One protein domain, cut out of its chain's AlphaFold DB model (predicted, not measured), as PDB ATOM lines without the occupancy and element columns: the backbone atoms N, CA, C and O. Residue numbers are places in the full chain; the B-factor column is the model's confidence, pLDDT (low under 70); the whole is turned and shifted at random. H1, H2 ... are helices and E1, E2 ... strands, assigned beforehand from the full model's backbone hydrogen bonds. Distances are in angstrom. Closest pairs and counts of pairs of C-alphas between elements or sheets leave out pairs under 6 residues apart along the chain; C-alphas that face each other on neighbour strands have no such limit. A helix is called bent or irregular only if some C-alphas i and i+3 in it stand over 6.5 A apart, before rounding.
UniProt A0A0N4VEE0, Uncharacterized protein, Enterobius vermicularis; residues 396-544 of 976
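AT A GLANCE: This is residues 396 to 544 of the 976 residues of an uncharacterized protein of Enterobius vermicularis (UniProt A0A0N4VEE0). A head of seven strands carries a helical arm, and the arm makes much of the length. In the head, the sheet E1 E7 E6 E3, curled like part of a barrel, and the smaller sheet E2 E5 E4 make a loose, incomplete barrel, open between E2 and E7; beyond one end of it H2 and H3 form a V, with residues 492 to 497 sticking out at its tip. The printed part has 149 residues with three named helices and seven named strands, in the order E1 E2 E3 E4 E5 H1 H2 H3 E6 E7, class mixed. The four-strand sheet is mixed and the three-strand sheet, order E2 E5 E4, is antiparallel. The whole is loose, with a radius of gyration of the C-alphas of 20.4 A and spans of 70 by 34 by 24 A.

IN THESE COORDINATES: In the largest sheet, E7 is residues 535 to 544, 28.0 A, ending at C-alpha 544 at (-19.919, 7.629, -0.919); E6 is residues 523 to 531, 25.3 A; E3 is residues 427 to 430; E1 is residues 404 to 406, beginning at C-alpha 404 at (-19.680, 2.100, 5.523). E5, residues 455 to 463, 22.9 A, bends by 51 degrees at residue 459; E2 is residues 410 to 416, 19.6 A, and E4 residues 437 to 439. H1 is residues 465 to 468, H2 residues 483 to 491, 12.4 A, and H3 residues 498 to 518, 29.9 A, from (-40.115, 24.465, -12.885). H1 is only just irregular: C-alphas 465 and 468 are 6.7 A apart.

HOW THE PARTS SIT: E6 and E7 are a hairpin, antiparallel, with N 528 and O 538 at 2.8 A. E3 is antiparallel to E6, with N 529 and O 429 at 2.8 A. E1 is parallel to E7, with N 406 and O 543 at 2.8 A. The closest C-alphas of E3 and E4, Ile 428 and Phe 439, are 7.4 A apart. E4 and E5 are a hairpin, antiparallel, with N 462 and O 438 at 2.8 A; E2 is antiparallel to E5, with N 411 and O 461 at 2.8 A. H1 is on neither sheet. H3 only grazes the larger sheet, with residues 513 to 517. With residues 498 to 505 alone H3 touches H2, closest at the C-alphas of Gly 491 and Leu 498, 5.9 A, at a steep tilt of 48 degrees, opposite ways. In H2 and H3 every O i to N i+4 pair is within hydrogen-bond range; H1 is too short for one, and its one O i to N i+3 pair is not within range.

THE WHOLE: The C-alphas farthest apart, Lys 420 and Gln 496, are 70.1 A apart. The printed part has no cut. The links E4 to E5 and H1 to H2 are long. Mean pLDDT of the printed part is 73.3; 50 residues are under 70, among them 396 to 421 and 440 to 448.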
ATOM      1  N   LEU A 396     -12.698  -4.760  15.761       37.12
ATOM      2  CA  LEU A 396     -13.551  -3.575  15.762       37.12
ATOM      3  C   LEU A 396     -15.011  -4.019  15.592       37.12
ATOM      4  O   LEU A 396     -15.379  -4.578  14.558       37.12
ATOM      5  N   ASN A 397     -15.850  -3.752  16.590       38.47
ATOM      6  CA  ASN A 397     -17.284  -4.022  16.527       38.47
ATOM      7  C   ASN A 397     -18.029  -2.747  16.116       38.47
ATOM      8  O   ASN A 397     -18.613  -2.054  16.947       38.47
ATOM      9  N   THR A 398     -18.038  -2.426  14.823       34.75
ATOM     10  CA  THR A 398     -18.958  -1.410  14.296       34.75
ATOM     11  C   THR A 398     -20.377  -1.974  14.202       34.75
ATOM     12  O   THR A 398     -20.597  -3.066  13.678       34.75
ATOM     13  N   HIS A 399     -21.373  -1.209  14.663       36.31
ATOM     14  CA  HIS A 399     -22.799  -1.573  14.529       36.31
ATOM     15  C   HIS A 399     -23.258  -1.680  13.060       36.31
ATOM     16  O   HIS A 399     -24.263  -2.329  12.764       36.31
ATOM     17  N   SER A 400     -22.508  -1.073  12.135       29.66
ATOM     18  CA  SER A 400     -22.601  -1.238  10.681       29.66
ATOM     19  C   SER A 400     -21.478  -2.144  10.163       29.66
ATOM     20  O   SER A 400     -20.331  -2.033  10.589       29.66
ATOM     21  N   ALA A 401     -21.807  -3.050   9.238       29.44
ATOM     22  CA  ALA A 401     -20.858  -4.009   8.667       29.44
ATOM     23  C   ALA A 401     -19.744  -3.341   7.830       29.44
ATOM     24  O   ALA A 401     -19.836  -2.168   7.494       29.44
ATOM     25  N   ALA A 402     -18.738  -4.147   7.469       36.81
ATOM     26  CA  ALA A 402     -17.452  -3.854   6.814       36.81
ATOM     27  C   ALA A 402     -17.422  -3.039   5.489       36.81
ATOM     28  O   ALA A 402     -16.404  -3.062   4.805       36.81
ATOM     29  N   ILE A 403     -18.497  -2.349   5.108       41.41
ATOM     30  CA  ILE A 403     -18.495  -1.268   4.111       41.41
ATOM     31  C   ILE A 403     -19.426  -0.185   4.661       41.41
ATOM     32  O   ILE A 403     -20.629  -0.416   4.812       41.41
ATOM     33  N   ILE A 404     -18.884   0.987   4.991       51.44
ATOM     34  CA  ILE A 404     -19.680   2.100   5.523       51.44
ATOM     35  C   ILE A 404     -20.166   2.972   4.364       51.44
ATOM     36  O   ILE A 404     -19.364   3.624   3.703       51.44
ATOM     37  N   SER A 405     -21.479   3.030   4.129       49.16
ATOM     38  CA  SER A 405     -22.050   3.979   3.166       49.16
ATOM     39  C   SER A 405     -21.981   5.407   3.721       49.16
ATOM     40  O   SER A 405     -22.731   5.794   4.623       49.16
ATOM     41  N   PHE A 406     -21.058   6.196   3.186       54.00
ATOM     42  CA  PHE A 406     -20.785   7.570   3.570       54.00
ATOM     43  C   PHE A 406     -21.762   8.535   2.876       54.00
ATOM     44  O   PHE A 406     -21.493   9.067   1.806       54.00
ATOM     45  N   VAL A 407     -22.909   8.784   3.514       53.66
ATOM     46  CA  VAL A 407     -23.710   9.997   3.259       53.66
ATOM     47  C   VAL A 407     -23.242  11.100   4.210       53.66
ATOM     48  O   VAL A 407     -22.459  11.948   3.810       53.66
ATOM     49  N   TYR A 408     -23.623  11.031   5.489       55.25
ATOM     50  CA  TYR A 408     -23.034  11.809   6.593       55.25
ATOM     51  C   TYR A 408     -23.021  10.976   7.901       55.25
ATOM     52  O   TYR A 408     -23.566  11.409   8.923       55.25
ATOM     53  N   PRO A 409     -22.506   9.726   7.904       60.62
ATOM     54  CA  PRO A 409     -22.676   8.823   9.036       60.62
ATOM     55  C   PRO A 409     -21.922   9.310  10.279       60.62
ATOM     56  O   PRO A 409     -20.735   9.640  10.228       60.62
ATOM     57  N   ARG A 410     -22.615   9.263  11.422       62.00
ATOM     58  CA  ARG A 410     -21.987   9.215  12.745       62.00
ATOM     59  C   ARG A 410     -21.652   7.759  13.060       62.00
ATOM     60  O   ARG A 410     -22.548   6.953  13.303       62.00
ATOM     61  N   ILE A 411     -20.369   7.425  13.029       63.59
ATOM     62  CA  ILE A 411     -19.834   6.099  13.328       63.59
ATOM     63  C   ILE A 411     -19.497   6.062  14.815       63.59
ATOM     64  O   ILE A 411     -18.745   6.901  15.297       63.59
ATOM     65  N   THR A 412     -20.041   5.090  15.543       65.75
ATOM     66  CA  THR A 412     -19.637   4.801  16.925       65.75
ATOM     67  C   THR A 412     -18.539   3.745  16.907       65.75
ATOM     68  O   THR A 412     -18.722   2.679  16.318       65.75
ATOM     69  N   PHE A 413     -17.404   4.023  17.551       66.56
ATOM     70  CA  PHE A 413     -16.317   3.053  17.658       66.56
ATOM     71  C   PHE A 413     -16.421   2.272  18.961       66.56
ATOM     72  O   PHE A 413     -16.452   2.838  20.057       66.56
ATOM     73  N   GLN A 414     -16.452   0.951  18.828       69.31
ATOM     74  CA  GLN A 414     -16.360   0.008  19.931       69.31
ATOM     75  C   GLN A 414     -15.246  -0.985  19.606       69.31
ATOM     76  O   GLN A 414     -15.252  -1.606  18.538       69.31
ATOM     77  N   LEU A 415     -14.282  -1.118  20.513       66.62
ATOM     78  CA  LEU A 415     -13.105  -1.961  20.330       66.62
ATOM     79  C   LEU A 415     -13.032  -2.984  21.459       66.62
ATOM     80  O   LEU A 415     -13.134  -2.635  22.635       66.62
ATOM     81  N   TYR A 416     -12.877  -4.255  21.090       65.56
ATOM     82  CA  TYR A 416     -12.627  -5.329  22.042       65.56
ATOM     83  C   TYR A 416     -11.125  -5.438  22.316       65.56
ATOM     84  O   TYR A 416     -10.343  -5.665  21.391       65.56
ATOM     85  N   SER A 417     -10.718  -5.274  23.577       61.66
ATOM     86  CA  SER A 417      -9.319  -5.425  23.985       61.66
ATOM     87  C   SER A 417      -9.054  -6.837  24.503       61.66
ATOM     88  O   SER A 417      -9.684  -7.279  25.460       61.66
ATOM     89  N   THR A 418      -8.086  -7.533  23.908       59.62
ATOM     90  CA  THR A 418      -7.576  -8.838  24.376       59.62
ATOM     91  C   THR A 418      -6.443  -8.716  25.402       59.62
ATOM     92  O   THR A 418      -5.909  -9.726  25.861       59.62
ATOM     93  N   PHE A 419      -6.024  -7.495  25.745       59.09
ATOM     94  CA  PHE A 419      -4.925  -7.268  26.683       59.09
ATOM     95  C   PHE A 419      -5.360  -7.576  28.113       59.09
ATOM     96  O   PHE A 419      -6.461  -7.228  28.519       59.09
ATOM     97  N   LYS A 420      -4.463  -8.173  28.911       61.81
ATOM     98  CA  LYS A 420      -4.710  -8.444  30.342       61.81
ATOM     99  C   LYS A 420      -4.783  -7.169  31.193       61.81
ATOM    100  O   LYS A 420      -5.342  -7.211  32.286       61.81
ATOM    101  N   ARG A 421      -4.209  -6.061  30.711       68.00
ATOM    102  CA  ARG A 421      -4.166  -4.749  31.374       68.00
ATOM    103  C   ARG A 421      -5.088  -3.764  30.658       68.00
ATOM    104  O   ARG A 421      -5.338  -3.901  29.463       68.00
ATOM    105  N   ASN A 422      -5.553  -2.766  31.396       71.44
ATOM    106  CA  ASN A 422      -6.277  -1.637  30.825       71.44
ATOM    107  C   ASN A 422      -5.301  -0.725  30.063       71.44
ATOM    108  O   ASN A 422      -4.179  -0.523  30.527       71.44
ATOM    109  N   MET A 423      -5.721  -0.173  28.922       70.69
ATOM    110  CA  MET A 423      -4.907   0.758  28.124       70.69
ATOM    111  C   MET A 423      -5.589   2.123  28.041       70.69
ATOM    112  O   MET A 423      -6.797   2.193  27.805       70.69
ATOM    113  N   HIS A 424      -4.821   3.195  28.219       74.88
ATOM    114  CA  HIS A 424      -5.296   4.566  28.042       74.88
ATOM    115  C   HIS A 424      -5.158   4.971  26.577       74.88
ATOM    116  O   HIS A 424      -4.125   4.725  25.956       74.88
ATOM    117  N   VAL A 425      -6.206   5.577  26.025       75.06
ATOM    118  CA  VAL A 425      -6.202   6.127  24.667       75.06
ATOM    119  C   VAL A 425      -5.808   7.593  24.751       75.06
ATOM    120  O   VAL A 425      -6.521   8.398  25.345       75.06
ATOM    121  N   LEU A 426      -4.666   7.918  24.157       73.44
ATOM    122  CA  LEU A 426      -4.091   9.259  24.126       73.44
ATOM    123  C   LEU A 426      -4.718  10.093  23.005       73.44
ATOM    124  O   LEU A 426      -5.020  11.270  23.189       73.44
ATOM    125  N   ARG A 427      -4.907   9.485  21.827       74.81
ATOM    126  CA  ARG A 427      -5.390  10.161  20.618       74.81
ATOM    127  C   ARG A 427      -6.036   9.163  19.657       74.81
ATOM    128  O   ARG A 427      -5.703   7.982  19.634       74.81
ATOM    129  N   ILE A 428      -6.961   9.654  18.836       75.75
ATOM    130  CA  ILE A 428      -7.485   8.938  17.667       75.75
ATOM    131  C   ILE A 428      -7.249   9.830  16.448       75.75
ATOM    132  O   ILE A 428      -7.519  11.030  16.495       75.75
ATOM    133  N   SER A 429      -6.706   9.273  15.367       76.75
ATOM    134  CA  SER A 429      -6.445  10.005  14.124       76.75
ATOM    135  C   SER A 429      -6.514   9.099  12.891       76.75
ATOM    136  O   SER A 429      -6.697   7.892  13.015       76.75
ATOM    137  N   THR A 430      -6.419   9.664  11.686       75.75
ATOM    138  CA  THR A 430      -6.304   8.915  10.422       75.75
ATOM    139  C   THR A 430      -4.874   8.980   9.890       75.75
ATOM    140  O   THR A 430      -4.233  10.030   9.975       75.75
ATOM    141  N   LEU A 431      -4.382   7.882   9.307       74.81
ATOM    142  CA  LEU A 431      -3.037   7.804   8.720       74.81
ATOM    143  C   LEU A 431      -2.831   8.859   7.625       74.81
ATOM    144  O   LEU A 431      -1.830   9.573   7.648       74.81
ATOM    145  N   SER A 432      -3.799   9.015   6.716       72.25
ATOM    146  CA  SER A 432      -3.736  10.011   5.634       72.25
ATOM    147  C   SER A 432      -4.057  11.438   6.094       72.25
ATOM    148  O   SER A 432      -4.000  12.363   5.287       72.25
ATOM    149  N   ARG A 433      -4.450  11.628   7.365       72.19
ATOM    150  CA  ARG A 433      -4.973  12.891   7.924       72.19
ATOM    151  C   ARG A 433      -6.131  13.500   7.112       72.19
ATOM    152  O   ARG A 433      -6.236  14.718   7.003       72.19
ATOM    153  N   ASP A 434      -7.001  12.654   6.551       73.38
ATOM    154  CA  ASP A 434      -8.136  13.079   5.719       73.38
ATOM    155  C   ASP A 434      -9.059  14.072   6.469       73.38
ATOM    156  O   ASP A 434      -9.695  13.676   7.453       73.38
ATOM    157  N   PRO A 435      -9.200  15.336   6.006       74.00
ATOM    158  CA  PRO A 435     -10.013  16.355   6.678       74.00
ATOM    159  C   PRO A 435     -11.519  16.041   6.679       74.00
ATOM    160  O   PRO A 435     -12.281  16.684   7.402       74.00
ATOM    161  N   ARG A 436     -11.971  15.049   5.899       76.75
ATOM    162  CA  ARG A 436     -13.363  14.564   5.905       76.75
ATOM    163  C   ARG A 436     -13.691  13.724   7.138       76.75
ATOM    164  O   ARG A 436     -14.867  13.577   7.458       76.75
ATOM    165  N   MET A 437     -12.694  13.166   7.826       75.62
ATOM    166  CA  MET A 437     -12.883  12.343   9.025       75.62
ATOM    167  C   MET A 437     -12.692  13.185  10.288       75.62
ATOM    168  O   MET A 437     -11.574  13.401  10.747       75.62
ATOM    169  N   HIS A 438     -13.799  13.641  10.875       75.25
ATOM    170  CA  HIS A 438     -13.777  14.382  12.133       75.25
ATOM    171  C   HIS A 438     -14.134  13.462  13.302       75.25
ATOM    172  O   HIS A 438     -15.205  12.856  13.311       75.25
ATOM    173  N   PHE A 439     -13.263  13.370  14.302       75.50
ATOM    174  CA  PHE A 439     -13.549  12.678  15.557       75.50
ATOM    175  C   PHE A 439     -14.118  13.689  16.553       75.50
ATOM    176  O   PHE A 439     -13.524  14.748  16.751       75.50
ATOM    177  N   GLU A 440     -15.267  13.385  17.158       69.31
ATOM    178  CA  GLU A 440     -15.804  14.199  18.250       69.31
ATOM    179  C   GLU A 440     -14.844  14.078  19.443       69.31
ATOM    180  O   GLU A 440     -14.680  12.993  20.006       69.31
ATOM    181  N   VAL A 441     -14.169  15.185  19.769       56.78
ATOM    182  CA  VAL A 441     -13.157  15.261  20.828       56.78
ATOM    183  C   VAL A 441     -13.801  14.952  22.179       56.78
ATOM    184  O   VAL A 441     -14.872  15.464  22.503       56.78
ATOM    185  N   LEU A 442     -13.139  14.103  22.963       55.62
ATOM    186  CA  LEU A 442     -13.464  13.882  24.368       55.62
ATOM    187  C   LEU A 442     -12.744  14.962  25.183       55.62
ATOM    188  O   LEU A 442     -11.574  14.800  25.523       55.62
ATOM    189  N   ASP A 443     -13.425  16.082  25.426       43.84
ATOM    190  CA  ASP A 443     -12.912  17.150  26.288       43.84
ATOM    191  C   ASP A 443     -12.790  16.682  27.746       43.84
ATOM    192  O   ASP A 443     -13.702  16.048  28.277       43.84
ATOM    193  N   GLY A 444     -11.690  17.074  28.396       48.47
ATOM    194  CA  GLY A 444     -11.537  17.095  29.856       48.47
ATOM    195  C   GLY A 444     -11.461  15.737  30.567       48.47
ATOM    196  O   GLY A 444     -12.475  15.103  30.837       48.47
ATOM    197  N   ASP A 445     -10.249  15.352  30.980       49.12
ATOM    198  CA  ASP A 445      -9.940  14.354  32.031       49.12
ATOM    199  C   ASP A 445     -10.436  12.897  31.831       49.12
ATOM    200  O   ASP A 445     -10.034  11.987  32.556       49.12
ATOM    201  N   GLN A 446     -11.248  12.616  30.807       57.22
ATOM    202  CA  GLN A 446     -11.805  11.288  30.514       57.22
ATOM    203  C   GLN A 446     -11.207  10.664  29.243       57.22
ATOM    204  O   GLN A 446     -11.905  10.409  28.259       57.22
ATOM    205  N   THR A 447      -9.906  10.349  29.272       63.06
ATOM    206  CA  THR A 447      -9.310   9.483  28.234       63.06
ATOM    207  C   THR A 447      -9.992   8.104  28.253       63.06
ATOM    208  O   THR A 447     -10.090   7.480  29.316       63.06
ATOM    209  N   PRO A 448     -10.508   7.589  27.118       69.62
ATOM    210  CA  PRO A 448     -11.307   6.373  27.139       69.62
ATOM    211  C   PRO A 448     -10.410   5.164  27.405       69.62
ATOM    212  O   PRO A 448      -9.489   4.859  26.648       69.62
ATOM    213  N   ILE A 449     -10.690   4.456  28.498       74.62
ATOM    214  CA  ILE A 449      -9.908   3.293  28.915       74.62
ATOM    215  C   ILE A 449     -10.399   2.047  28.171       74.62
ATOM    216  O   ILE A 449     -11.547   1.612  28.322       74.62
ATOM    217  N   LEU A 450      -9.507   1.423  27.402       73.44
ATOM    218  CA  LEU A 450      -9.709   0.097  26.821       73.44
ATOM    219  C   LEU A 450      -9.594  -0.955  27.929       73.44
ATOM    220  O   LEU A 450      -8.498  -1.232  28.418       73.44
ATOM    221  N   LYS A 451     -10.732  -1.517  28.349       73.06
ATOM    222  CA  LYS A 451     -10.815  -2.469  29.463       73.06
ATOM    223  C   LYS A 451     -10.395  -3.874  29.036       73.06
ATOM    224  O   LYS A 451     -10.815  -4.366  27.991       73.06
ATOM    225  N   SER A 452      -9.602  -4.522  29.884       74.12
ATOM    226  CA  SER A 452      -9.123  -5.900  29.708       74.12
ATOM    227  C   SER A 452     -10.263  -6.894  29.432       74.12
ATOM    228  O   SER A 452     -11.232  -6.951  30.188       74.12
ATOM    229  N   ASN A 453     -10.150  -7.671  28.344       65.69
ATOM    230  CA  ASN A 453     -11.136  -8.659  27.873       65.69
ATOM    231  C   ASN A 453     -12.581  -8.133  27.734       65.69
ATOM    232  O   ASN A 453     -13.547  -8.886  27.881       65.69
ATOM    233  N   GLN A 454     -12.751  -6.838  27.455       67.56
ATOM    234  CA  GLN A 454     -14.058  -6.193  27.321       67.56
ATOM    235  C   GLN A 454     -14.133  -5.310  26.070       67.56
ATOM    236  O   GLN A 454     -13.125  -4.923  25.475       67.56
ATOM    237  N   VAL A 455     -15.366  -5.000  25.658       68.62
ATOM    238  CA  VAL A 455     -15.644  -3.996  24.627       68.62
ATOM    239  C   VAL A 455     -15.670  -2.622  25.291       68.62
ATOM    240  O   VAL A 455     -16.561  -2.349  26.096       68.62
ATOM    241  N   SER A 456     -14.731  -1.752  24.926       70.69
ATOM    242  CA  SER A 456     -14.725  -0.346  25.335       70.69
ATOM    243  C   SER A 456     -15.226   0.555  24.208       70.69
ATOM    244  O   SER A 456     -14.983   0.310  23.025       70.69
ATOM    245  N   TYR A 457     -15.929   1.617  24.591       73.62
ATOM    246  CA  TYR A 457     -16.374   2.676  23.691       73.62
ATOM    247  C   TYR A 457     -15.266   3.720  23.521       73.62
ATOM    248  O   TYR A 457     -14.724   4.204  24.511       73.62
ATOM    249  N   LEU A 458     -14.940   4.051  22.271       68.94
ATOM    250  CA  LEU A 458     -13.838   4.952  21.907       68.94
ATOM    251  C   LEU A 458     -14.298   6.350  21.459       68.94
ATOM    252  O   LEU A 458     -13.461   7.210  21.211       68.94
ATOM    253  N   GLY A 459     -15.608   6.586  21.334       68.88
ATOM    254  CA  GLY A 459     -16.171   7.852  20.851       68.88
ATOM    255  C   GLY A 459     -16.876   7.736  19.496       68.88
ATOM    256  O   GLY A 459     -17.261   6.642  19.060       68.88
ATOM    257  N   ARG A 460     -17.078   8.886  18.836       71.62
ATOM    258  CA  ARG A 460     -17.767   8.994  17.539       71.62
ATOM    259  C   ARG A 460     -16.878   9.661  16.492       71.62
ATOM    260  O   ARG A 460     -16.325  10.721  16.758       71.62
ATOM    261  N   ALA A 461     -16.810   9.094  15.288       72.25
ATOM    262  CA  ALA A 461     -16.437   9.862  14.098       72.25
ATOM    263  C   ALA A 461     -17.688  10.348  13.374       72.25
ATOM    264  O   ALA A 461     -18.692   9.641  13.281       72.25
ATOM    265  N   GLN A 462     -17.584  11.527  12.785       74.00
ATOM    266  CA  GLN A 462     -18.479  12.031  11.768       74.00
ATOM    267  C   GLN A 462     -17.696  12.163  10.463       74.00
ATOM    268  O   GLN A 462     -16.725  12.916  10.389       74.00
ATOM    269  N   PHE A 463     -18.152  11.471   9.421       76.12
ATOM    270  CA  PHE A 463     -17.641  11.710   8.078       76.12
ATOM    271  C   PHE A 463     -18.364  12.907   7.441       76.12
ATOM    272  O   PHE A 463     -19.598  12.960   7.429       76.12
ATOM    273  N   ARG A 464     -17.595  13.865   6.917       74.88
ATOM    274  CA  ARG A 464     -18.047  15.119   6.298       74.88
ATOM    275  C   ARG A 464     -17.562  15.185   4.839       74.88
ATOM    276  O   ARG A 464     -16.461  15.679   4.593       74.88
ATOM    277  N   PRO A 465     -18.360  14.729   3.850       73.00
ATOM    278  CA  PRO A 465     -17.988  14.786   2.432       73.00
ATOM    279  C   PRO A 465     -17.680  16.207   1.940       73.00
ATOM    280  O   PRO A 465     -16.875  16.383   1.027       73.00
ATOM    281  N   ASN A 466     -18.302  17.219   2.555       71.81
ATOM    282  CA  ASN A 466     -18.126  18.624   2.206       71.81
ATOM    283  C   ASN A 466     -16.773  19.223   2.629       71.81
ATOM    284  O   ASN A 466     -16.444  20.308   2.173       71.81
ATOM    285  N   ALA A 467     -15.954  18.543   3.438       73.12
ATOM    286  CA  ALA A 467     -14.672  19.104   3.885       73.12
ATOM    287  C   ALA A 467     -13.618  19.239   2.761       73.12
ATOM    288  O   ALA A 467     -12.687  20.026   2.889       73.12
ATOM    289  N   THR A 468     -13.748  18.485   1.661       71.06
ATOM    290  CA  THR A 468     -12.808  18.519   0.514       71.06
ATOM    291  C   THR A 468     -13.359  19.196  -0.738       71.06
ATOM    292  O   THR A 468     -12.635  19.336  -1.722       71.06
ATOM    293  N   CYS A 469     -14.639  19.564  -0.751       70.38
ATOM    294  CA  CYS A 469     -15.221  20.355  -1.826       70.38
ATOM    295  C   CYS A 469     -15.560  21.733  -1.268       70.38
ATOM    296  O   CYS A 469     -16.360  21.848  -0.348       70.38
ATOM    297  N   GLY A 470     -14.942  22.780  -1.827       65.88
ATOM    298  CA  GLY A 470     -15.321  24.158  -1.512       65.88
ATOM    299  C   GLY A 470     -16.813  24.386  -1.772       65.88
ATOM    300  O   GLY A 470     -17.426  23.638  -2.538       65.88
ATOM    301  N   GLU A 471     -17.377  25.425  -1.153       62.69
ATOM    302  CA  GLU A 471     -18.826  25.602  -0.934       62.69
ATOM    303  C   GLU A 471     -19.717  25.324  -2.158       62.69
ATOM    304  O   GLU A 471     -20.787  24.736  -2.017       62.69
ATOM    305  N   ASN A 472     -19.250  25.665  -3.364       64.25
ATOM    306  CA  ASN A 472     -20.014  25.530  -4.608       64.25
ATOM    307  C   ASN A 472     -19.655  24.301  -5.470       64.25
ATOM    308  O   ASN A 472     -20.262  24.123  -6.526       64.25
ATOM    309  N   ASN A 473     -18.696  23.445  -5.081       71.19
ATOM    310  CA  ASN A 473     -18.205  22.322  -5.911       71.19
ATOM    311  C   ASN A 473     -18.525  20.914  -5.365       71.19
ATOM    312  O   ASN A 473     -18.001  19.913  -5.857       71.19
ATOM    313  N   CYS A 474     -19.387  20.803  -4.355       80.88
ATOM    314  CA  CYS A 474     -19.842  19.505  -3.857       80.88
ATOM    315  C   CYS A 474     -20.822  18.809  -4.822       80.88
ATOM    316  O   CYS A 474     -21.455  19.441  -5.672       80.88
ATOM    317  N   TYR A 475     -20.937  17.480  -4.701       85.25
ATOM    318  CA  TYR A 475     -21.893  16.666  -5.470       85.25
ATOM    319  C   TYR A 475     -23.280  16.564  -4.806       85.25
ATOM    320  O   TYR A 475     -24.209  16.047  -5.420       85.25
ATOM    321  N   LEU A 476     -23.405  17.058  -3.568       85.12
ATOM    322  CA  LEU A 476     -24.626  17.113  -2.764       85.12
ATOM    323  C   LEU A 476     -24.775  18.497  -2.148       85.12
ATOM    324  O   LEU A 476     -23.772  19.103  -1.767       85.12
ATOM    325  N   GLY A 477     -26.024  18.904  -1.933       83.94
ATOM    326  CA  GLY A 477     -26.355  20.147  -1.253       83.94
ATOM    327  C   GLY A 477     -26.357  21.356  -2.184       83.94
ATOM    328  O   GLY A 477     -25.450  21.546  -2.989       83.94
ATOM    329  N   ILE A 478     -27.375  22.196  -2.027       86.38
ATOM    330  CA  ILE A 478     -27.427  23.558  -2.554       86.38
ATOM    331  C   ILE A 478     -27.479  24.504  -1.354       86.38
ATOM    332  O   ILE A 478     -28.356  24.385  -0.492       86.38
ATOM    333  N   ASN A 479     -26.534  25.444  -1.296       85.25
ATOM    334  CA  ASN A 479     -26.553  26.513  -0.305       85.25
ATOM    335  C   ASN A 479     -27.690  27.486  -0.651       85.25
ATOM    336  O   ASN A 479     -27.664  28.104  -1.716       85.25
ATOM    337  N   LEU A 480     -28.675  27.630   0.243       83.38
ATOM    338  CA  LEU A 480     -29.866  28.461   0.021       83.38
ATOM    339  C   LEU A 480     -29.538  29.951  -0.181       83.38
ATOM    340  O   LEU A 480     -30.298  30.644  -0.849       83.38
ATOM    341  N   ASN A 481     -28.390  30.418   0.322       82.75
ATOM    342  CA  ASN A 481     -27.936  31.805   0.176       82.75
ATOM    343  C   ASN A 481     -27.220  32.075  -1.163       82.75
ATOM    344  O   ASN A 481     -26.947  33.227  -1.491       82.75
ATOM    345  N   SER A 482     -26.890  31.032  -1.933       86.06
ATOM    346  CA  SER A 482     -26.303  31.178  -3.273       86.06
ATOM    347  C   SER A 482     -27.373  31.519  -4.319       86.06
ATOM    348  O   SER A 482     -28.553  31.241  -4.112       86.06
ATOM    349  N   GLY A 483     -26.975  32.026  -5.491       85.25
ATOM    350  CA  GLY A 483     -27.907  32.219  -6.616       85.25
ATOM    351  C   GLY A 483     -28.610  30.921  -7.051       85.25
ATOM    352  O   GLY A 483     -29.778  30.936  -7.426       85.25
ATOM    353  N   GLU A 484     -27.948  29.769  -6.903       86.31
ATOM    354  CA  GLU A 484     -28.547  28.446  -7.137       86.31
ATOM    355  C   GLU A 484     -29.611  28.103  -6.077       86.31
ATOM    356  O   GLU A 484     -30.632  27.485  -6.377       86.31
ATOM    357  N   GLY A 485     -29.378  28.537  -4.836       87.25
ATOM    358  CA  GLY A 485     -30.327  28.466  -3.731       87.25
ATOM    359  C   GLY A 485     -31.564  29.324  -3.970       87.25
ATOM    360  O   GLY A 485     -32.673  28.856  -3.732       87.25
ATOM    361  N   GLN A 486     -31.385  30.526  -4.525       88.00
ATOM    362  CA  GLN A 486     -32.483  31.407  -4.937       88.00
ATOM    363  C   GLN A 486     -33.338  30.784  -6.051       88.00
ATOM    364  O   GLN A 486     -34.559  30.907  -6.022       88.00
ATOM    365  N   TRP A 487     -32.735  30.063  -7.004       89.25
ATOM    366  CA  TRP A 487     -33.489  29.329  -8.031       89.25
ATOM    367  C   TRP A 487     -34.289  28.168  -7.426       89.25
ATOM    368  O   TRP A 487     -35.455  27.969  -7.768       89.25
ATOM    369  N   PHE A 488     -33.700  27.433  -6.474       90.94
ATOM    370  CA  PHE A 488     -34.401  26.375  -5.744       90.94
ATOM    371  C   PHE A 488     -35.581  26.927  -4.918       90.94
ATOM    372  O   PHE A 488     -36.681  26.377  -4.985       90.94
ATOM    373  N   THR A 489     -35.396  28.030  -4.180       87.69
ATOM    374  CA  THR A 489     -36.468  28.650  -3.378       87.69
ATOM    375  C   THR A 489     -37.532  29.336  -4.232       87.69
ATOM    376  O   THR A 489     -38.709  29.251  -3.886       87.69
ATOM    377  N   TYR A 490     -37.174  29.929  -5.376       88.12
ATOM    378  CA  TYR A 490     -38.140  30.384  -6.383       88.12
ATOM    379  C   TYR A 490     -39.004  29.217  -6.877       88.12
ATOM    380  O   TYR A 490     -40.234  29.297  -6.862       88.12
ATOM    381  N   GLY A 491     -38.374  28.083  -7.198       87.81
ATOM    382  CA  GLY A 491     -39.069  26.870  -7.611       87.81
ATOM    383  C   GLY A 491     -40.039  26.305  -6.564       87.81
ATOM    384  O   GLY A 491     -40.973  25.599  -6.931       87.81
ATOM    385  N   MET A 492     -39.881  26.592  -5.264       85.94
ATOM    386  CA  MET A 492     -40.836  26.149  -4.226       85.94
ATOM    387  C   MET A 492     -42.248  26.730  -4.427       85.94
ATOM    388  O   MET A 492     -43.209  26.149  -3.922       85.94
ATOM    389  N   LYS A 493     -42.382  27.828  -5.189       85.12
ATOM    390  CA  LYS A 493     -43.662  28.466  -5.542       85.12
ATOM    391  C   LYS A 493     -44.414  27.809  -6.711       85.12
ATOM    392  O   LYS A 493     -45.499  28.271  -7.042       85.12
ATOM    393  N   LEU A 494     -43.853  26.765  -7.331       88.50
ATOM    394  CA  LEU A 494     -44.388  26.104  -8.534       88.50
ATOM    395  C   LEU A 494     -44.583  27.043  -9.756       88.50
ATOM    396  O   LEU A 494     -45.689  27.140 -10.288       88.50
ATOM    397  N   PRO A 495     -43.530  27.749 -10.220       90.44
ATOM    398  CA  PRO A 495     -43.568  28.511 -11.472       90.44
ATOM    399  C   PRO A 495     -43.717  27.587 -12.698       90.44
ATOM    400  O   PRO A 495     -43.388  26.407 -12.630       90.44
ATOM    401  N   GLN A 496     -44.152  28.122 -13.843       88.25
ATOM    402  CA  GLN A 496     -44.357  27.318 -15.063       88.25
ATOM    403  C   GLN A 496     -43.064  26.668 -15.590       88.25
ATOM    404  O   GLN A 496     -43.084  25.527 -16.028       88.25
ATOM    405  N   ASN A 497     -41.915  27.343 -15.475       91.44
ATOM    406  CA  ASN A 497     -40.609  26.829 -15.906       91.44
ATOM    407  C   ASN A 497     -39.921  25.912 -14.868       91.44
ATOM    408  O   ASN A 497     -38.693  25.789 -14.852       91.44
ATOM    409  N   LEU A 498     -40.682  25.279 -13.964       92.62
ATOM    410  CA  LEU A 498     -40.115  24.465 -12.885       92.62
ATOM    411  C   LEU A 498     -39.331  23.251 -13.396       92.62
ATOM    412  O   LEU A 498     -38.246  22.974 -12.875       92.62
ATOM    413  N   ALA A 499     -39.858  22.565 -14.416       92.06
ATOM    414  CA  ALA A 499     -39.237  21.383 -15.008       92.06
ATOM    415  C   ALA A 499     -37.812  21.677 -15.507       92.06
ATOM    416  O   ALA A 499     -36.891  20.900 -15.245       92.06
ATOM    417  N   GLU A 500     -37.597  22.829 -16.150       92.12
ATOM    418  CA  GLU A 500     -36.281  23.277 -16.622       92.12
ATOM    419  C   GLU A 500     -35.310  23.534 -15.460       92.12
ATOM    420  O   GLU A 500     -34.174  23.048 -15.481       92.12
ATOM    421  N   ILE A 501     -35.762  24.257 -14.427       92.88
ATOM    422  CA  ILE A 501     -34.958  24.615 -13.248       92.88
ATOM    423  C   ILE A 501     -34.512  23.353 -12.499       92.88
ATOM    424  O   ILE A 501     -33.315  23.171 -12.246       92.88
ATOM    425  N   ASP A 502     -35.448  22.459 -12.169       93.31
ATOM    426  CA  ASP A 502     -35.143  21.218 -11.451       93.31
ATOM    427  C   ASP A 502     -34.253  20.297 -12.293       93.31
ATOM    428  O   ASP A 502     -33.279  19.741 -11.777       93.31
ATOM    429  N   THR A 503     -34.518  20.183 -13.599       93.00
ATOM    430  CA  THR A 503     -33.698  19.386 -14.520       93.00
ATOM    431  C   THR A 503     -32.269  19.922 -14.613       93.00
ATOM    432  O   THR A 503     -31.319  19.138 -14.566       93.00
ATOM    433  N   TYR A 504     -32.079  21.243 -14.697       93.62
ATOM    434  CA  TYR A 504     -30.757  21.876 -14.710       93.62
ATOM    435  C   TYR A 504     -29.984  21.615 -13.408       93.62
ATOM    436  O   TYR A 504     -28.854  21.110 -13.441       93.62
ATOM    437  N   LEU A 505     -30.603  21.903 -12.257       93.19
ATOM    438  CA  LEU A 505     -29.983  21.721 -10.943       93.19
ATOM    439  C   LEU A 505     -29.648  20.237 -10.685       93.19
ATOM    440  O   LEU A 505     -28.537  19.917 -10.247       93.19
ATOM    441  N   TYR A 506     -30.563  19.318 -11.018       93.31
ATOM    442  CA  TYR A 506     -30.354  17.875 -10.877       93.31
ATOM    443  C   TYR A 506     -29.240  17.368 -11.804       93.31
ATOM    444  O   TYR A 506     -28.302  16.721 -11.327       93.31
ATOM    445  N   LYS A 507     -29.272  17.702 -13.108       92.25
ATOM    446  CA  LYS A 507     -28.217  17.324 -14.072       92.25
ATOM    447  C   LYS A 507     -26.837  17.784 -13.594       92.25
ATOM    448  O   LYS A 507     -25.879  17.015 -13.704       92.25
ATOM    449  N   ARG A 508     -26.718  18.986 -13.014       91.19
ATOM    450  CA  ARG A 508     -25.444  19.511 -12.485       91.19
ATOM    451  C   ARG A 508     -24.891  18.663 -11.336       91.19
ATOM    452  O   ARG A 508     -23.741  18.223 -11.416       91.19
ATOM    453  N   LEU A 509     -25.684  18.400 -10.293       90.88
ATOM    454  CA  LEU A 509     -25.249  17.563  -9.162       90.88
ATOM    455  C   LEU A 509     -24.957  16.122  -9.610       90.88
ATOM    456  O   LEU A 509     -23.931  15.541  -9.244       90.88
ATOM    457  N   ARG A 510     -25.808  15.561 -10.477       91.56
ATOM    458  CA  ARG A 510     -25.665  14.195 -10.991       91.56
ATOM    459  C   ARG A 510     -24.416  14.023 -11.866       91.56
ATOM    460  O   ARG A 510     -23.725  13.014 -11.733       91.56
ATOM    461  N   LYS A 511     -24.057  15.023 -12.682       91.69
ATOM    462  CA  LYS A 511     -22.803  15.049 -13.462       91.69
ATOM    463  C   LYS A 511     -21.567  15.014 -12.555       91.69
ATOM    464  O   LYS A 511     -20.639  14.257 -12.831       91.69
ATOM    465  N   ARG A 512     -21.564  15.772 -11.447       89.50
ATOM    466  CA  ARG A 512     -20.477  15.739 -10.443       89.50
ATOM    467  C   ARG A 512     -20.359  14.371  -9.768       89.50
ATOM    468  O   ARG A 512     -19.252  13.855  -9.632       89.50
ATOM    469  N   TRP A 513     -21.489  13.769  -9.400       90.12
ATOM    470  CA  TRP A 513     -21.542  12.415  -8.843       90.12
ATOM    471  C   TRP A 513     -20.957  11.366  -9.803       90.12
ATOM    472  O   TRP A 513     -20.077  10.599  -9.414       90.12
ATOM    473  N   PHE A 514     -21.375  11.359 -11.073       91.19
ATOM    474  CA  PHE A 514     -20.848  10.407 -12.055       91.19
ATOM    475  C   PHE A 514     -19.356  10.616 -12.351       91.19
ATOM    476  O   PHE A 514     -18.623   9.632 -12.425       91.19
ATOM    477  N   ALA A 515     -18.877  11.863 -12.427       89.88
ATOM    478  CA  ALA A 515     -17.448  12.153 -12.574       89.88
ATOM    479  C   ALA A 515     -16.622  11.617 -11.386       89.88
ATOM    480  O   ALA A 515     -15.584  10.987 -11.584       89.88
ATOM    481  N   MET A 516     -17.108  11.791 -10.152       85.69
ATOM    482  CA  MET A 516     -16.478  11.230  -8.950       85.69
ATOM    483  C   MET A 516     -16.472   9.694  -8.959       85.69
ATOM    484  O   MET A 516     -15.486   9.075  -8.549       85.69
ATOM    485  N   ARG A 517     -17.558   9.072  -9.443       87.56
ATOM    486  CA  ARG A 517     -17.664   7.613  -9.542       87.56
ATOM    487  C   ARG A 517     -16.679   7.043 -10.565       87.56
ATOM    488  O   ARG A 517     -15.950   6.113 -10.229       87.56
ATOM    489  N   ALA A 518     -16.601   7.648 -11.752       89.06
ATOM    490  CA  ALA A 518     -15.671   7.267 -12.818       89.06
ATOM    491  C   ALA A 518     -14.192   7.392 -12.401       89.06
ATOM    492  O   ALA A 518     -13.371   6.573 -12.794       89.06
ATOM    493  N   GLN A 519     -13.858   8.368 -11.551       86.44
ATOM    494  CA  GLN A 519     -12.511   8.546 -10.988       86.44
ATOM    495  C   GLN A 519     -12.183   7.595  -9.817       86.44
ATOM    496  O   GLN A 519     -11.149   7.763  -9.176       86.44
ATOM    497  N   GLY A 520     -13.073   6.672  -9.431       82.31
ATOM    498  CA  GLY A 520     -12.878   5.788  -8.268       82.31
ATOM    499  C   GLY A 520     -12.969   6.476  -6.894       82.31
ATOM    500  O   GLY A 520     -13.125   5.799  -5.882       82.31
ATOM    501  N   ARG A 521     -12.993   7.817  -6.841       79.38
ATOM    502  CA  ARG A 521     -12.989   8.658  -5.619       79.38
ATOM    503  C   ARG A 521     -14.228   8.527  -4.720       79.38
ATOM    504  O   ARG A 521     -14.283   9.159  -3.667       79.38
ATOM    505  N   HIS A 522     -15.217   7.743  -5.145       80.19
ATOM    506  CA  HIS A 522     -16.368   7.356  -4.334       80.19
ATOM    507  C   HIS A 522     -16.007   6.307  -3.269       80.19
ATOM    508  O   HIS A 522     -16.644   6.281  -2.220       80.19
ATOM    509  N   ILE A 523     -14.973   5.491  -3.497       82.12
ATOM    510  CA  ILE A 523     -14.457   4.533  -2.515       82.12
ATOM    511  C   ILE A 523     -13.426   5.243  -1.632       82.12
ATOM    512  O   ILE A 523     -12.537   5.940  -2.122       82.12
ATOM    513  N   ILE A 524     -13.555   5.069  -0.320       77.75
ATOM    514  CA  ILE A 524     -12.697   5.675   0.698       77.75
ATOM    515  C   ILE A 524     -12.058   4.551   1.503       77.75
ATOM    516  O   ILE A 524     -12.738   3.838   2.244       77.75
ATOM    517  N   ASN A 525     -10.744   4.421   1.347       80.31
ATOM    518  CA  ASN A 525      -9.905   3.484   2.079       80.31
ATOM    519  C   ASN A 525      -9.036   4.295   3.038       80.31
ATOM    520  O   ASN A 525      -8.085   4.940   2.609       80.31
ATOM    521  N   GLU A 526      -9.372   4.265   4.322       72.44
ATOM    522  CA  GLU A 526      -8.626   4.949   5.374       72.44
ATOM    523  C   GLU A 526      -8.121   3.957   6.416       72.44
ATOM    524  O   GLU A 526      -8.628   2.842   6.547       72.44
ATOM    525  N   THR A 527      -7.123   4.366   7.196       75.62
ATOM    526  CA  THR A 527      -6.726   3.613   8.392       75.62
ATOM    527  C   THR A 527      -6.763   4.542   9.597       75.62
ATOM    528  O   THR A 527      -6.130   5.597   9.619       75.62
ATOM    529  N   ILE A 528      -7.572   4.173  10.588       75.56
ATOM    530  CA  ILE A 528      -7.699   4.901  11.847       75.56
ATOM    531  C   ILE A 528      -6.610   4.387  12.781       75.56
ATOM    532  O   ILE A 528      -6.537   3.192  13.055       75.56
ATOM    533  N   ILE A 529      -5.774   5.293  13.266       74.44
ATOM    534  CA  ILE A 529      -4.757   5.029  14.272       74.44
ATOM    535  C   ILE A 529      -5.346   5.425  15.623       74.44
ATOM    536  O   ILE A 529      -5.720   6.582  15.836       74.44
ATOM    537  N   VAL A 530      -5.451   4.454  16.527       76.88
ATOM    538  CA  VAL A 530      -5.741   4.694  17.941       76.88
ATOM    539  C   VAL A 530      -4.405   4.665  18.672       76.88
ATOM    540  O   VAL A 530      -3.792   3.609  18.827       76.88
ATOM    541  N   ASP A 531      -3.944   5.840  19.082       70.38
ATOM    542  CA  ASP A 531      -2.724   6.008  19.857       70.38
ATOM    543  C   ASP A 531      -3.039   5.667  21.315       70.38
ATOM    544  O   ASP A 531      -3.764   6.392  22.002       70.38
ATOM    545  N   THR A 532      -2.514   4.539  21.785       70.75
ATOM    546  CA  THR A 532      -2.454   4.197  23.211       70.75
ATOM    547  C   THR A 532      -0.992   4.251  23.659       70.75
ATOM    548  O   THR A 532      -0.164   4.870  22.993       70.75
ATOM    549  N   ASN A 533      -0.629   3.551  24.736       66.62
ATOM    550  CA  ASN A 533       0.778   3.249  25.024       66.62
ATOM    551  C   ASN A 533       1.466   2.477  23.866       66.62
ATOM    552  O   ASN A 533       2.690   2.455  23.797       66.62
ATOM    553  N   GLU A 534       0.687   1.873  22.958       57.91
ATOM    554  CA  GLU A 534       1.117   1.368  21.647       57.91
ATOM    555  C   GLU A 534       0.195   1.910  20.526       57.91
ATOM    556  O   GLU A 534      -0.980   2.217  20.764       57.91
ATOM    557  N   HIS A 535       0.696   2.021  19.290       62.81
ATOM    558  CA  HIS A 535      -0.095   2.477  18.136       62.81
ATOM    559  C   HIS A 535      -0.930   1.334  17.540       62.81
ATOM    560  O   HIS A 535      -0.381   0.323  17.101       62.81
ATOM    561  N   ILE A 536      -2.254   1.506  17.467       66.12
ATOM    562  CA  ILE A 536      -3.189   0.483  16.972       66.12
ATOM    563  C   ILE A 536      -3.791   0.929  15.624       66.12
ATOM    564  O   ILE A 536      -4.680   1.786  15.618       66.12
ATOM    565  N   PRO A 537      -3.352   0.369  14.476       67.75
ATOM    566  CA  PRO A 537      -3.913   0.681  13.163       67.75
ATOM    567  C   PRO A 537      -5.166  -0.155  12.858       67.75
ATOM    568  O   PRO A 537      -5.179  -1.378  13.012       67.75
ATOM    569  N   ILE A 538      -6.221   0.500  12.375       69.25
ATOM    570  CA  ILE A 538      -7.532  -0.097  12.098       69.25
ATOM    571  C   ILE A 538      -7.964   0.288  10.673       69.25
ATOM    572  O   ILE A 538      -8.296   1.453  10.441       69.25
ATOM    573  N   PRO A 539      -7.990  -0.642   9.701       68.44
ATOM    574  CA  PRO A 539      -8.458  -0.338   8.352       68.44
ATOM    575  C   PRO A 539      -9.974  -0.114   8.322       68.44
ATOM    576  O   PRO A 539     -10.746  -0.899   8.876       68.44
ATOM    577  N   VAL A 540     -10.395   0.953   7.645       70.31
ATOM    578  CA  VAL A 540     -11.793   1.346   7.458       70.31
ATOM    579  C   VAL A 540     -12.040   1.619   5.981       70.31
ATOM    580  O   VAL A 540     -11.472   2.538   5.394       70.31
ATOM    581  N   THR A 541     -12.928   0.827   5.392       72.75
ATOM    582  CA  THR A 541     -13.390   0.984   4.014       72.75
ATOM    583  C   THR A 541     -14.845   1.443   3.991       72.75
ATOM    584  O   THR A 541     -15.695   0.993   4.769       72.75
ATOM    585  N   GLY A 542     -15.164   2.342   3.068       73.69
ATOM    586  CA  GLY A 542     -16.537   2.759   2.829       73.69
ATOM    587  C   GLY A 542     -16.715   3.467   1.498       73.69
ATOM    588  O   GLY A 542     -15.762   3.694   0.759       73.69
ATOM    589  N   GLU A 543     -17.962   3.782   1.181       80.44
ATOM    590  CA  GLU A 543     -18.382   4.217  -0.149       80.44
ATOM    591  C   GLU A 543     -19.314   5.423  -0.028       80.44
ATOM    592  O   GLU A 543     -20.331   5.360   0.665       80.44
ATOM    593  N   LEU A 544     -18.984   6.528  -0.692       79.81
ATOM    594  CA  LEU A 544     -19.919   7.629  -0.919       79.81
ATOM    595  C   LEU A 544     -21.094   7.112  -1.752       79.81
ATOM    596  O   LEU A 544     -20.879   6.373  -2.706       79.81
TER     597      LEU A 544